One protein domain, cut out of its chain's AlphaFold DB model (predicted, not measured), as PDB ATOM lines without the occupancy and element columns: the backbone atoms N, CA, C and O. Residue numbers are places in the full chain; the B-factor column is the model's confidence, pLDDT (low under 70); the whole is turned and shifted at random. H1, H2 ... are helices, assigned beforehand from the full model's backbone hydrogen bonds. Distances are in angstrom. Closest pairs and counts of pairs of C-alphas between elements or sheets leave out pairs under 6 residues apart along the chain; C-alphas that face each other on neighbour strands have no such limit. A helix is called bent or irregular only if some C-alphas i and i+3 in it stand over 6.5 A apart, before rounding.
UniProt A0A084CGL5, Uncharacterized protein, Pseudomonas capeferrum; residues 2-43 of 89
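Overview. This is residues 2 to 43 of the 89 residues of an uncharacterized protein of Pseudomonas capeferrum (UniProt A0A084CGL5). A thin, open, wide V of helices with no core: the longest helix, H3, makes one arm, the two shorter helices H1 and H2 follow each other along the other arm, and a loop of residues 20 to 26 makes the apex. The two arms do not fold back on each other, and the whole run of residues 2 to 43 stands free. The printed part has 42 residues, with three named helices in the order H1, H2, H3 and no named strand, and its class is all helix. It is extended, with a radius of gyration of the C-alphas of 16.2 A, and the C-alphas span 51 by 24 by 7 A along their three main axes.

Along the chain. H3, residues 27 to 41, is the longest helix, with 15 residues and 20.9 A from first to last C-alpha. It begins at C-alpha 27 at (10.378, -16.232, 38.514) and ends at C-alpha 41 at (16.911, -17.971, 58.295). H2, residues 11 to 19, is 12.8 A long from first to last C-alpha. It is neither bent nor irregular, but only just: C-alphas 14 and 17 are 6.4 A apart. H1, residues 5 to 9, is 6.4 A long and begins at C-alpha 5 at (20.137, 8.270, 27.289).

Arrangement. H3 touches no helix. H3 and H2 are apart, with no C-alpha of the one within 8 A of the other, although they follow each other in the chain. H3 and H1 are apart too, with no C-alpha of the one within 8 A of the other. H3 runs mainly along z, with the N-to-C direction (0.32, -0.07, 0.94), while H2 runs mainly toward lower y, with the direction (-0.38, -0.91, -0.18). H1 also runs mainly toward lower y, with the direction (0.04, -0.88, 0.47). H1 and H2 meet only through their link. In H1 and H3 every O i to N i+4 pair is within hydrogen-bond range, and in H2 3 of 5 are.

Size, cuts and confidence. The two C-alphas farthest apart are those of Thr 3 and Trp 43, 51.3 A, and the first and last printed C-alphas, of Thr 2 and Trp 43, are 51.0 A apart. The printed part has no cut. The link from H1 to H2, one residue, is tight, and the link from H2 to H3, seven residues, is short; no link is long. The mean pLDDT of the printed part is 74.1. Confidence is low, under 70, at 11 residues: residues 2 to 10, residue 40 and residue 43. The mean pLDDT is 81 for H3, 74 for H2 and 66 for H1.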
ATOM      1  N   THR A   2      22.575  14.345  24.744       61.25
ATOM      2  CA  THR A   2      21.145  14.039  25.021       61.25
ATOM      3  C   THR A   2      20.567  12.923  24.130       61.25
ATOM      4  O   THR A   2      19.378  12.644  24.192       61.25
ATOM      5  N   THR A   3      21.379  12.252  23.301       64.50
ATOM      6  CA  THR A   3      20.897  11.275  22.302       64.50
ATOM      7  C   THR A   3      21.227   9.810  22.621       64.50
ATOM      8  O   THR A   3      20.766   8.932  21.901       64.50
ATOM      9  N   LEU A   4      21.981   9.520  23.693       60.38
ATOM     10  CA  LEU A   4      22.349   8.147  24.106       60.38
ATOM     11  C   LEU A   4      21.624   7.655  25.375       60.38
ATOM     12  O   LEU A   4      21.582   6.453  25.629       60.38
ATOM     13  N   GLU A   5      20.983   8.560  26.120       66.31
ATOM     14  CA  GLU A   5      20.137   8.270  27.289       66.31
ATOM     15  C   GLU A   5      19.057   7.187  27.042       66.31
ATOM     16  O   GLU A   5      18.901   6.304  27.891       66.31
ATOM     17  N   PRO A   6      18.327   7.168  25.898       62.91
ATOM     18  CA  PRO A   6      17.317   6.133  25.661       62.91
ATOM     19  C   PRO A   6      17.923   4.750  25.392       62.91
ATOM     20  O   PRO A   6      17.264   3.751  25.659       62.91
ATOM     21  N   LEU A   7      19.170   4.665  24.911       64.38
ATOM     22  CA  LEU A   7      19.826   3.383  24.627       64.38
ATOM     23  C   LEU A   7      20.337   2.730  25.917       64.38
ATOM     24  O   LEU A   7      20.245   1.514  26.059       64.38
ATOM     25  N   LEU A   8      20.807   3.532  26.880       67.19
ATOM     26  CA  LEU A   8      21.223   3.036  28.193       67.19
ATOM     27  C   LEU A   8      20.018   2.529  29.010       67.19
ATOM     28  O   LEU A   8      20.066   1.424  29.553       67.19
ATOM     29  N   ASN A   9      18.909   3.281  29.016       68.44
ATOM     30  CA  ASN A   9      17.676   2.918  29.733       68.44
ATOM     31  C   ASN A   9      16.866   1.782  29.078       68.44
ATOM     32  O   ASN A   9      16.061   1.142  29.752       68.44
ATOM     33  N   ALA A  10      17.065   1.504  27.785       65.12
ATOM     34  CA  ALA A  10      16.332   0.450  27.080       65.12
ATOM     35  C   ALA A  10      16.871  -0.967  27.338       65.12
ATOM     36  O   ALA A  10      16.208  -1.935  26.978       65.12
ATOM     37  N   SER A  11      18.033  -1.112  27.979       71.19
ATOM     38  CA  SER A  11      18.693  -2.410  28.181       71.19
ATOM     39  C   SER A  11      17.778  -3.488  28.800       71.19
ATOM     40  O   SER A  11      17.611  -4.539  28.180       71.19
ATOM     41  N   PRO A  12      17.112  -3.267  29.956       70.06
ATOM     42  CA  PRO A  12      16.205  -4.273  30.513       70.06
ATOM     43  C   PRO A  12      14.939  -4.444  29.667       70.06
ATOM     44  O   PRO A  12      14.467  -5.564  29.500       70.06
ATOM     45  N   ALA A  13      14.414  -3.358  29.092       72.81
ATOM     46  CA  ALA A  13      13.205  -3.374  28.269       72.81
ATOM     47  C   ALA A  13      13.376  -4.176  26.968       72.81
ATOM     48  O   ALA A  13      12.406  -4.733  26.463       72.81
ATOM     49  N   LEU A  14      14.602  -4.263  26.447       75.19
ATOM     50  CA  LEU A  14      14.931  -5.063  25.270       75.19
ATOM     51  C   LEU A  14      15.175  -6.541  25.617       75.19
ATOM     52  O   LEU A  14      14.894  -7.421  24.809       75.19
ATOM     53  N   VAL A  15      15.694  -6.811  26.818       74.12
ATOM     54  CA  VAL A  15      16.056  -8.160  27.280       74.12
ATOM     55  C   VAL A  15      14.833  -8.914  27.822       74.12
ATOM     56  O   VAL A  15      14.657 -10.087  27.512       74.12
ATOM     57  N   LEU A  16      13.931  -8.243  28.547       76.00
ATOM     58  CA  LEU A  16      12.713  -8.828  29.137       76.00
ATOM     59  C   LEU A  16      11.819  -9.606  28.141       76.00
ATOM     60  O   LEU A  16      11.417 -10.719  28.479       76.00
ATOM     61  N   PRO A  17      11.525  -9.108  26.922       77.00
ATOM     62  CA  PRO A  17      10.725  -9.842  25.934       77.00
ATOM     63  C   PRO A  17      11.444 -11.063  25.347       77.00
ATOM     64  O   PRO A  17      10.791 -12.012  24.919       77.00
ATOM     65  N   LEU A  18      12.784 -11.050  25.325       73.56
ATOM     66  CA  LEU A  18      13.605 -12.160  24.828       73.56
ATOM     67  C   LEU A  18      13.693 -13.317  25.834       73.56
ATOM     68  O   LEU A  18      13.959 -14.446  25.429       73.56
ATOM     69  N   LEU A  19      13.444 -13.062  27.126       72.56
ATOM     70  CA  LEU A  19      13.457 -14.089  28.179       72.56
ATOM     71  C   LEU A  19      12.248 -15.045  28.123       72.56
ATOM     72  O   LEU A  19      12.246 -16.053  28.825       72.56
ATOM     73  N   GLY A  20      11.249 -14.791  27.269       72.00
ATOM     74  CA  GLY A  20      10.045 -15.625  27.188       72.00
ATOM     75  C   GLY A  20       9.192 -15.554  28.462       72.00
ATOM     76  O   GLY A  20       9.425 -14.717  29.331       72.00
ATOM     77  N   ASP A  21       8.158 -16.396  28.578       76.94
ATOM     78  CA  ASP A  21       7.228 -16.345  29.715       76.94
ATOM     79  C   ASP A  21       7.947 -16.684  31.032       76.94
ATOM     80  O   ASP A  21       8.169 -17.848  31.369       76.94
ATOM     81  N   LEU A  22       8.306 -15.652  31.794       73.62
ATOM     82  CA  LEU A  22       9.016 -15.737  33.075       73.62
ATOM     83  C   LEU A  22       8.277 -16.601  34.109       73.62
ATOM     84  O   LEU A  22       8.904 -17.119  35.037       73.62
ATOM     85  N   ARG A  23       6.961 -16.812  33.944       70.00
ATOM     86  CA  ARG A  23       6.201 -17.756  34.779       70.00
ATOM     87  C   ARG A  23       6.657 -19.194  34.591       70.00
ATOM     88  O   ARG A  23       6.726 -19.925  35.573       70.00
ATOM     89  N   SER A  24       7.013 -19.591  33.370       73.88
ATOM     90  CA  SER A  24       7.517 -20.942  33.091       73.88
ATOM     91  C   SER A  24       8.887 -21.200  33.728       73.88
ATOM     92  O   SER A  24       9.170 -22.317  34.152       73.88
ATOM     93  N   TYR A  25       9.689 -20.146  33.899       77.06
ATOM     94  CA  TYR A  25      10.955 -20.180  34.636       77.06
ATOM     95  C   TYR A  25      10.778 -20.069  36.156       77.06
ATOM     96  O   TYR A  25      11.762 -20.060  36.893       77.06
ATOM     97  N   GLY A  26       9.535 -19.976  36.639       79.94
ATOM     98  CA  GLY A  26       9.239 -19.897  38.062       79.94
ATOM     99  C   GLY A  26       9.737 -18.612  38.713       79.94
ATOM    100  O   GLY A  26       9.948 -18.622  39.917       79.94
ATOM    101  N   LEU A  27       9.913 -17.514  37.964       83.00
ATOM    102  CA  LEU A  27      10.378 -16.232  38.514       83.00
ATOM    103  C   LEU A  27       9.481 -15.748  39.670       83.00
ATOM    104  O   LEU A  27       9.970 -15.245  40.679       83.00
ATOM    105  N   ASP A  28       8.173 -15.967  39.539       81.31
ATOM    106  CA  ASP A  28       7.170 -15.649  40.560       81.31
ATOM    107  C   ASP A  28       7.373 -16.486  41.839       81.31
ATOM    108  O   ASP A  28       7.396 -15.970  42.961       81.31
ATOM    109  N   MET A  29       7.663 -17.780  41.662       84.56
ATOM    110  CA  MET A  29       7.952 -18.678  42.778       84.56
ATOM    111  C   MET A  29       9.334 -18.416  43.379       84.56
ATOM    112  O   MET A  29       9.488 -18.472  44.589       84.56
ATOM    113  N   ALA A  30      10.338 -18.079  42.571       87.38
ATOM    114  CA  ALA A  30      11.682 -17.749  43.031       87.38
ATOM    115  C   ALA A  30      11.666 -16.496  43.917       87.38
ATOM    116  O   ALA A  30      12.320 -16.478  44.958       87.38
ATOM    117  N   PHE A  31      10.872 -15.483  43.560       82.44
ATOM    118  CA  PHE A  31      10.698 -14.288  44.382       82.44
ATOM    119  C   PHE A  31      10.066 -14.614  45.745       82.44
ATOM    120  O   PHE A  31      10.626 -14.267  46.789       82.44
ATOM    121  N   SER A  32       8.952 -15.354  45.753       80.31
ATOM    122  CA  SER A  32       8.300 -15.787  46.998       80.31
ATOM    123  C   SER A  32       9.164 -16.756  47.818       80.31
ATOM    124  O   SER A  32       9.199 -16.673  49.045       80.31
ATOM    125  N   ALA A  33       9.904 -17.650  47.164       87.12
ATOM    126  CA  ALA A  33      10.769 -18.636  47.807       87.12
ATOM    127  C   ALA A  33      12.001 -17.997  48.449       87.12
ATOM    128  O   ALA A  33      12.373 -18.402  49.546       87.12
ATOM    129  N   VAL A  34      12.619 -16.989  47.824       86.69
ATOM    130  CA  VAL A  34      13.728 -16.239  48.438       86.69
ATOM    131  C   VAL A  34      13.247 -15.508  49.686       86.69
ATOM    132  O   VAL A  34      13.927 -15.555  50.711       86.69
ATOM    133  N   LEU A  35      12.052 -14.910  49.641       81.06
ATOM    134  CA  LEU A  35      11.394 -14.390  50.837       81.06
ATOM    135  C   LEU A  35      11.281 -15.492  51.896       81.06
ATOM    136  O   LEU A  35      11.868 -15.352  52.961       81.06
ATOM    137  N   LEU A  36      10.633 -16.620  51.598       82.25
ATOM    138  CA  LEU A  36      10.484 -17.740  52.542       82.25
ATOM    139  C   LEU A  36      11.821 -18.265  53.090       82.25
ATOM    140  O   LEU A  36      11.911 -18.590  54.271       82.25
ATOM    141  N   VAL A  37      12.870 -18.308  52.271       82.94
ATOM    142  CA  VAL A  37      14.226 -18.714  52.667       82.94
ATOM    143  C   VAL A  37      14.833 -17.740  53.670       82.94
ATOM    144  O   VAL A  37      15.413 -18.177  54.665       82.94
ATOM    145  N   LEU A  38      14.685 -16.431  53.452       83.06
ATOM    146  CA  LEU A  38      15.149 -15.423  54.408       83.06
ATOM    147  C   LEU A  38      14.397 -15.542  55.739       83.06
ATOM    148  O   LEU A  38      15.005 -15.455  56.805       83.06
ATOM    149  N   LEU A  39      13.095 -15.818  55.676       72.00
ATOM    150  CA  LEU A  39      12.233 -16.010  56.843       72.00
ATOM    151  C   LEU A  39      12.621 -17.279  57.615       72.00
ATOM    152  O   LEU A  39      12.732 -17.259  58.840       72.00
ATOM    153  N   ASN A  40      12.945 -18.353  56.897       68.88
ATOM    154  CA  ASN A  40      13.497 -19.582  57.461       68.88
ATOM    155  C   ASN A  40      14.853 -19.341  58.155       68.88
ATOM    156  O   ASN A  40      15.135 -19.943  59.188       68.88
ATOM    157  N   GLY A  41      15.666 -18.405  57.651       70.12
ATOM    158  CA  GLY A  41      16.911 -17.971  58.295       70.12
ATOM    159  C   GLY A  41      16.720 -17.289  59.659       70.12
ATOM    160  O   GLY A  41      17.642 -17.276  60.474       70.12
ATOM    161  N   MET A  42      15.521 -16.769  59.951       71.38
ATOM    162  CA  MET A  42      15.173 -16.144  61.238       71.38
ATOM    163  C   MET A  42      14.659 -17.152  62.280       71.38
ATOM    164  O   MET A  42      14.375 -16.782  63.424       71.38
ATOM    165  N   TRP A  43      14.551 -18.434  61.920       62.84
ATOM    166  CA  TRP A  43      13.970 -19.473  62.763       62.84
ATOM    167  C   TRP A  43      14.946 -19.917  63.868       62.84
ATOM    168  O   TRP A  43      15.617 -20.940  63.778       62.84
TER     169      TRP A  43